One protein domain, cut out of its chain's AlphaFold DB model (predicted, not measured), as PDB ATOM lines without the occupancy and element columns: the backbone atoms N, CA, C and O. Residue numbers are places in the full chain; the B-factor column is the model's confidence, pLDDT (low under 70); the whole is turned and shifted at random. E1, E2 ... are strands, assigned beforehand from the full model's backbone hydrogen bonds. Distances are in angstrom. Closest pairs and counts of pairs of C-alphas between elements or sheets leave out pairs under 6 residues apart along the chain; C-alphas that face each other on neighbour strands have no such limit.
ATOM      1  N   GLU A 798     -19.391  14.933  20.884       90.62
ATOM      2  CA  GLU A 798     -19.167  15.329  22.260       90.62
ATOM      3  C   GLU A 798     -18.012  16.331  22.309       90.62
ATOM      4  O   GLU A 798     -16.921  16.069  21.798       90.62
ATOM      5  N   ALA A 799     -18.273  17.511  22.873       92.88
ATOM      6  CA  ALA A 799     -17.327  18.618  22.904       92.88
ATOM      7  C   ALA A 799     -17.354  19.307  24.270       92.88
ATOM      8  O   ALA A 799     -18.316  19.997  24.613       92.88
ATOM      9  N   LEU A 800     -16.288  19.132  25.045       94.00
ATOM     10  CA  LEU A 800     -16.154  19.658  26.402       94.00
ATOM     11  C   LEU A 800     -15.069  20.735  26.431       94.00
ATOM     12  O   LEU A 800     -13.923  20.476  26.067       94.00
ATOM     13  N   GLY A 801     -15.438  21.944  26.847       93.56
ATOM     14  CA  GLY A 801     -14.518  23.064  27.022       93.56
ATOM     15  C   GLY A 801     -13.930  23.100  28.431       93.56
ATOM     16  O   GLY A 801     -14.650  22.928  29.419       93.56
ATOM     17  N   TYR A 802     -12.635  23.380  28.515       91.19
ATOM     18  CA  TYR A 802     -11.874  23.529  29.747       91.19
ATOM     19  C   TYR A 802     -11.086  24.841  29.691       91.19
ATOM     20  O   TYR A 802     -10.266  25.039  28.799       91.19
ATOM     21  N   GLU A 803     -11.362  25.743  30.628       89.12
ATOM     22  CA  GLU A 803     -10.742  27.065  30.712       89.12
ATOM     23  C   GLU A 803      -9.368  26.968  31.384       89.12
ATOM     24  O   GLU A 803      -9.234  26.401  32.482       89.12
ATOM     25  N   GLY A 804      -8.359  27.525  30.712       80.06
ATOM     26  CA  GLY A 804      -7.000  27.658  31.234       80.06
ATOM     27  C   GLY A 804      -6.914  28.756  32.298       80.06
ATOM     28  O   GLY A 804      -7.716  29.691  32.340       80.06
ATOM     29  N   ARG A 805      -5.935  28.684  33.206       69.12
ATOM     30  CA  ARG A 805      -5.712  29.730  34.223       69.12
ATOM     31  C   ARG A 805      -4.348  30.376  34.046       69.12
ATOM     32  O   ARG A 805      -3.400  29.763  33.593       69.12
ATOM     33  N   GLY A 806      -4.227  31.641  34.452       62.12
ATOM     34  CA  GLY A 806      -2.917  32.292  34.568       62.12
ATOM     35  C   GLY A 806      -2.159  32.500  33.250       62.12
ATOM     36  O   GLY A 806      -0.953  32.713  33.302       62.12
ATOM     37  N   GLY A 807      -2.852  32.495  32.108       63.28
ATOM     38  CA  GLY A 807      -2.252  32.650  30.779       63.28
ATOM     39  C   GLY A 807      -2.200  31.361  29.956       63.28
ATOM     40  O   GLY A 807      -1.847  31.447  28.782       63.28
ATOM     41  N   ASP A 808      -2.581  30.220  30.540       73.69
ATOM     42  CA  ASP A 808      -2.777  28.966  29.807       73.69
ATOM     43  C   ASP A 808      -3.917  29.102  28.781       73.69
ATOM     44  O   ASP A 808      -4.871  29.858  28.988       73.69
ATOM     45  N   GLU A 809      -3.798  28.398  27.655       84.00
ATOM     46  CA  GLU A 809      -4.819  28.389  26.604       84.00
ATOM     47  C   GLU A 809      -6.006  27.501  26.991       84.00
ATOM     48  O   GLU A 809      -5.835  26.472  27.635       84.00
ATOM     49  N   ASP A 810      -7.208  27.864  26.544       89.69
ATOM     50  CA  ASP A 810      -8.385  27.012  26.708       89.69
ATOM     51  C   ASP A 810      -8.262  25.735  25.867       89.69
ATOM     52  O   ASP A 810      -7.806  25.756  24.719       89.69
ATOM     53  N   VAL A 811      -8.751  24.625  26.415       92.19
ATOM     54  CA  VAL A 811      -8.727  23.311  25.771       92.19
ATOM     55  C   VAL A 811     -10.145  22.859  25.456       92.19
ATOM     56  O   VAL A 811     -11.054  22.972  26.274       92.19
ATOM     57  N   ILE A 812     -10.338  22.294  24.265       93.38
ATOM     58  CA  ILE A 812     -11.576  21.608  23.892       93.38
ATOM     59  C   ILE A 812     -11.243  20.132  23.699       93.38
ATOM     60  O   ILE A 812     -10.458  19.786  22.816       93.38
ATOM     61  N   ALA A 813     -11.849  19.265  24.508       94.38
ATOM     62  CA  ALA A 813     -11.847  17.832  24.254       94.38
ATOM     63  C   ALA A 813     -13.003  17.493  23.310       94.38
ATOM     64  O   ALA A 813     -14.137  17.904  23.555       94.38
ATOM     65  N   LEU A 814     -12.708  16.770  22.230       92.12
ATOM     66  CA  LEU A 814     -13.649  16.489  21.150       92.12
ATOM     67  C   LEU A 814     -13.579  15.016  20.751       92.12
ATOM     68  O   LEU A 814     -12.494  14.511  20.462       92.12
ATOM     69  N   TRP A 815     -14.726  14.345  20.682       91.62
ATOM     70  CA  TRP A 815     -14.830  13.003  20.113       91.62
ATOM     71  C   TRP A 815     -16.237  12.728  19.566       91.62
ATOM     72  O   TRP A 815     -17.158  13.529  19.714       91.62
ATOM     73  N   THR A 816     -16.397  11.590  18.894       88.62
ATOM     74  CA  THR A 816     -17.682  11.094  18.384       88.62
ATOM     75  C   THR A 816     -17.902   9.671  18.882       88.62
ATOM     76  O   THR A 816     -16.959   8.879  18.931       88.62
ATOM     77  N   ALA A 817     -19.139   9.351  19.267       77.56
ATOM     78  CA  ALA A 817     -19.562   7.977  19.561       77.56
ATOM     79  C   ALA A 817     -19.997   7.219  18.289       77.56
ATOM     80  O   ALA A 817     -20.190   6.004  18.315       77.56
ATOM     81  N   GLY A 818     -20.177   7.940  17.176       76.62
ATOM     82  CA  GLY A 818     -20.552   7.403  15.871       76.62
ATOM     83  C   GLY A 818     -19.387   7.392  14.870       76.62
ATOM     84  O   GLY A 818     -18.220   7.447  15.258       76.62
ATOM     85  N   PRO A 819     -19.681   7.331  13.558       81.69
ATOM     86  CA  PRO A 819     -18.671   7.494  12.517       81.69
ATOM     87  C   PRO A 819     -17.901   8.813  12.659       81.69
ATOM     88  O   PRO A 819     -18.400   9.779  13.243       81.69
ATOM     89  N   ALA A 820     -16.702   8.861  12.073       85.06
ATOM     90  CA  ALA A 820     -15.915  10.086  11.993       85.06
ATOM     91  C   ALA A 820     -16.753  11.225  11.387       85.06
ATOM     92  O   ALA A 820     -17.377  11.058  10.336       85.06
ATOM     93  N   ALA A 821     -16.754  12.371  12.062       84.62
ATOM     94  CA  ALA A 821     -17.476  13.568  11.665       84.62
ATOM     95  C   ALA A 821     -16.501  14.743  11.605       84.62
ATOM     96  O   ALA A 821     -15.605  14.839  12.439       84.62
ATOM     97  N   GLU A 822     -16.690  15.625  10.626       89.00
ATOM     98  CA  GLU A 822     -15.956  16.888  10.540       89.00
ATOM     99  C   GLU A 822     -16.776  17.985  11.220       89.00
ATOM    100  O   GLU A 822     -17.965  18.149  10.923       89.00
ATOM    101  N   VAL A 823     -16.145  18.764  12.100       89.81
ATOM    102  CA  VAL A 823     -16.787  19.915  12.752       89.81
ATOM    103  C   VAL A 823     -16.044  21.210  12.462       89.81
ATOM    104  O   VAL A 823     -14.832  21.234  12.265       89.81
ATOM    105  N   ALA A 824     -16.781  22.321  12.437       89.31
ATOM    106  CA  ALA A 824     -16.217  23.650  12.229       89.31
ATOM    107  C   ALA A 824     -16.239  24.450  13.536       89.31
ATOM    108  O   ALA A 824     -17.300  24.833  14.029       89.31
ATOM    109  N   LEU A 825     -15.056  24.742  14.071       89.88
ATOM    110  CA  LEU A 825     -14.869  25.579  15.250       89.88
ATOM    111  C   LEU A 825     -14.737  27.055  14.840       89.88
ATOM    112  O   LEU A 825     -13.868  27.385  14.025       89.88
ATOM    113  N   PRO A 826     -15.546  27.976  15.395       87.31
ATOM    114  CA  PRO A 826     -15.382  29.407  15.163       87.31
ATOM    115  C   PRO A 826     -14.076  29.916  15.780       87.31
ATOM    116  O   PRO A 826     -13.972  30.101  16.989       87.31
ATOM    117  N   SER A 827     -13.068  30.175  14.950       86.81
ATOM    118  CA  SER A 827     -11.807  30.768  15.393       86.81
ATOM    119  C   SER A 827     -11.124  31.497  14.247       86.81
ATOM    120  O   SER A 827     -10.989  30.976  13.142       86.81
ATOM    121  N   ARG A 828     -10.644  32.714  14.526       88.06
ATOM    122  CA  ARG A 828      -9.752  33.474  13.631       88.06
ATOM    123  C   ARG A 828      -8.274  33.177  13.885       88.06
ATOM    124  O   ARG A 828      -7.428  33.627  13.120       88.06
ATOM    125  N   LYS A 829      -7.969  32.470  14.976       88.56
ATOM    126  CA  LYS A 829      -6.622  32.027  15.318       88.56
ATOM    127  C   LYS A 829      -6.410  30.616  14.790       88.56
ATOM    128  O   LYS A 829      -7.342  29.816  14.723       88.56
ATOM    129  N   THR A 830      -5.168  30.324  14.459       89.06
ATOM    130  CA  THR A 830      -4.690  28.955  14.318       89.06
ATOM    131  C   THR A 830      -4.873  28.212  15.642       89.06
ATOM    132  O   THR A 830      -4.584  28.785  16.691       89.06
ATOM    133  N   LEU A 831      -5.358  26.971  15.592       91.75
ATOM    134  CA  LEU A 831      -5.511  26.114  16.771       91.75
ATOM    135  C   LEU A 831      -4.422  25.040  16.804       91.75
ATOM    136  O   LEU A 831      -3.942  24.594  15.758       91.75
ATOM    137  N   THR A 832      -4.068  24.599  18.006       92.69
ATOM    138  CA  THR A 832      -3.201  23.439  18.217       92.69
ATOM    139  C   THR A 832      -4.074  22.211  18.453       92.69
ATOM    140  O   THR A 832      -4.886  22.193  19.372       92.69
ATOM    141  N   ARG A 833      -3.912  21.179  17.623       93.75
ATOM    142  CA  ARG A 833      -4.540  19.870  17.809       93.75
ATOM    143  C   ARG A 833      -3.539  18.915  18.428       93.75
ATOM    144  O   ARG A 833      -2.479  18.684  17.845       93.75
ATOM    145  N   TYR A 834      -3.929  18.312  19.540       94.19
ATOM    146  CA  TYR A 834      -3.215  17.201  20.147       94.19
ATOM    147  C   TYR A 834      -3.858  15.879  19.728       94.19
ATOM    148  O   TYR A 834      -5.082  15.764  19.713       94.19
ATOM    149  N   ASP A 835      -3.041  14.898  19.354       92.19
ATOM    150  CA  ASP A 835      -3.505  13.513  19.239       92.19
ATOM    151  C   ASP A 835      -3.687  12.875  20.641       92.19
ATOM    152  O   ASP A 835      -3.347  13.509  21.647       92.19
ATOM    153  N   PRO A 836      -4.208  11.634  20.748       90.88
ATOM    154  CA  PRO A 836      -4.419  10.972  22.042       90.88
ATOM    155  C   PRO A 836      -3.162  10.795  22.908       90.88
ATOM    156  O   PRO A 836      -3.286  10.556  24.106       90.88
ATOM    157  N   TYR A 837      -1.963  10.920  22.332       94.25
ATOM    158  CA  TYR A 837      -0.681  10.829  23.036       94.25
ATOM    159  C   TYR A 837      -0.018  12.197  23.237       94.25
ATOM    160  O   TYR A 837       1.086  12.296  23.775       94.25
ATOM    161  N   GLY A 838      -0.696  13.279  22.853       91.88
ATOM    162  CA  GLY A 838      -0.254  14.643  23.074       91.88
ATOM    163  C   GLY A 838       0.732  15.176  22.034       91.88
ATOM    164  O   GLY A 838       1.405  16.179  22.295       91.88
ATOM    165  N   ASN A 839       0.840  14.571  20.852       93.75
ATOM    166  CA  ASN A 839       1.607  15.177  19.764       93.75
ATOM    167  C   ASN A 839       0.846  16.371  19.188       93.75
ATOM    168  O   ASN A 839      -0.299  16.243  18.750       93.75
ATOM    169  N   ALA A 840       1.493  17.535  19.184       93.00
ATOM    170  CA  ALA A 840       0.914  18.769  18.676       93.00
ATOM    171  C   ALA A 840       0.986  18.833  17.144       93.00
ATOM    172  O   ALA A 840       2.005  18.525  16.526       93.00
ATOM    173  N   SER A 841      -0.091  19.309  16.537       93.81
ATOM    174  CA  SER A 841      -0.188  19.655  15.120       93.81
ATOM    175  C   SER A 841      -0.993  20.941  14.967       93.81
ATOM    176  O   SER A 841      -1.767  21.314  15.845       93.81
ATOM    177  N   THR A 842      -0.793  21.657  13.869       93.81
ATOM    178  CA  THR A 842      -1.388  22.979  13.662       93.81
ATOM    179  C   THR A 842      -2.618  22.888  12.763       93.81
ATOM    180  O   THR A 842      -2.534  22.341  11.665       93.81
ATOM    181  N   LEU A 843      -3.742  23.465  13.194       91.81
ATOM    182  CA  LEU A 843      -4.967  23.590  12.405       91.81
ATOM    183  C   LEU A 843      -5.198  25.060  12.007       91.81
ATOM    184  O   LEU A 843      -5.504  25.893  12.870       91.81
ATOM    185  N   PRO A 844      -5.032  25.419  10.721       91.19
ATOM    186  CA  PRO A 844      -5.176  26.797  10.269       91.19
ATOM    187  C   PRO A 844      -6.643  27.242  10.236       91.19
ATOM    188  O   PRO A 844      -7.544  26.462   9.927       91.19
ATOM    189  N   SER A 845      -6.870  28.534  10.486       91.31
ATOM    190  CA  SER A 845      -8.175  29.168  10.272       91.31
ATOM    191  C   SER A 845      -8.372  29.521   8.797       91.31
ATOM    192  O   SER A 845      -7.517  30.157   8.180       91.31
ATOM    193  N   SER A 846      -9.523  29.146   8.241       90.44
ATOM    194  CA  SER A 846      -9.971  29.522   6.901       90.44
ATOM    195  C   SER A 846     -11.372  30.123   6.978       90.44
ATOM    196  O   SER A 846     -12.308  29.499   7.474       90.44
ATOM    197  N   GLY A 847     -11.524  31.376   6.536       87.56
ATOM    198  CA  GLY A 847     -12.811  32.079   6.592       87.56
ATOM    199  C   GLY A 847     -13.343  32.327   8.012       87.56
ATOM    200  O   GLY A 847     -14.544  32.512   8.183       87.56
ATOM    201  N   GLY A 848     -12.472  32.327   9.032       89.19
ATOM    202  CA  GLY A 848     -12.865  32.456  10.441       89.19
ATOM    203  C   GLY A 848     -13.352  31.153  11.086       89.19
ATOM    204  O   GLY A 848     -13.928  31.200  12.172       89.19
ATOM    205  N   LEU A 849     -13.122  30.015  10.429       89.62
ATOM    206  CA  LEU A 849     -13.443  28.677  10.913       89.62
ATOM    207  C   LEU A 849     -12.192  27.799  10.903       89.62
ATOM    208  O   LEU A 849     -11.347  27.918  10.016       89.62
ATOM    209  N   VAL A 850     -12.106  26.880  11.854       90.50
ATOM    210  CA  VAL A 850     -11.119  25.798  11.874       90.50
ATOM    211  C   VAL A 850     -11.876  24.483  11.754       90.50
ATOM    212  O   VAL A 850     -12.778  24.229  12.545       90.50
ATOM    213  N   ARG A 851     -11.549  23.677  10.741       89.56
ATOM    214  CA  ARG A 851     -12.152  22.353  10.539       89.56
ATOM    215  C   ARG A 851     -11.331  21.310  11.291       89.56
ATOM    216  O   ARG A 851     -10.103  21.326  11.176       89.56
ATOM    217  N   VAL A 852     -12.010  20.467  12.065       86.31
ATOM    218  CA  VAL A 852     -11.430  19.394  12.888       86.31
ATOM    219  C   VAL A 852     -12.002  18.060  12.458       86.31
ATOM    220  O   VAL A 852     -13.241  18.012  12.259       86.31
TER     221      VAL A 852
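AT A GLANCE: This is residues 798 to 852 of the 852 residues of the protein "Endo-1,4-beta-xylanase" of Cohnella nanjingensis (UniProt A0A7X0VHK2). What does the model look like? It is three separate two-stranded ribbons: a longer hairpin, E1 and E2, a shorter hairpin, E4 and E5, set crosswise over it with E4 nearer to E2, and a small pair, E3 and E6, at the base of the shorter hairpin. The first hairpin and the links at its two ends make the longest axis. What is it built of? The 55 printed residues have six named strands, E1 to E6 in that order, in three antiparallel sheets of two, and no named helix. The class is all strand, though under half of the residues, 26 of 55, are in named strands; the whole is only just compact, close to loose, with a radius of gyration of the C-alphas of 11.9 A and spans of 37 by 27 by 19 A.

IN THESE COORDINATES: Where do the first strands run? E1, residues 798 to 803, begins with C-alpha 798 at (-19.167, 15.329, 22.260) and is 16.7 A long. E2, residues 811 to 816, is 16.9 A long. Which strands follow? E3 is residues 824 to 826, 6.5 A, and E4 is residues 831 to 834, 9.8 A. E5 is residues 840 to 843, 9.9 A, and E6 is residues 849 to 851, 6.5 A, ending with C-alpha 851 at (-12.152, 22.353, 10.539).

HOW THE PARTS SIT: How does each sheet pair? E1 and E2 form an antiparallel hairpin at 172 degrees, with N 800 and O 813 2.9 A apart, within hydrogen-bond range. E3 and E6 are antiparallel at 150 degrees, with N 825 and O 850 at 2.8 A. E4 and E5 form an antiparallel hairpin at 143 degrees, with N 833 and O 841 at 2.8 A. How do the sheets stand to each other? E2 and E4 are near each other, with 7 pairs of C-alphas within 10 A. The closest C-alphas of E5 and E6, those of Leu 843 and Val 850, are 6.6 A apart. E1 is apart from E3, E4, E5 and E6.

THE WHOLE: How large is it? The two C-alphas farthest apart, those of Gly 806 and Pro 819, are 36.7 A apart. Is it continuous? The printed part has no cut and ends at the chain's last residue, Val 852. The links E3 to E4, E4 to E5 and E5 to E6 are tight, and E1 to E2 and E2 to E3 are short. Where is confidence low? The mean pLDDT of the printed part is 88.0, and residues 805 to 807 are under 70.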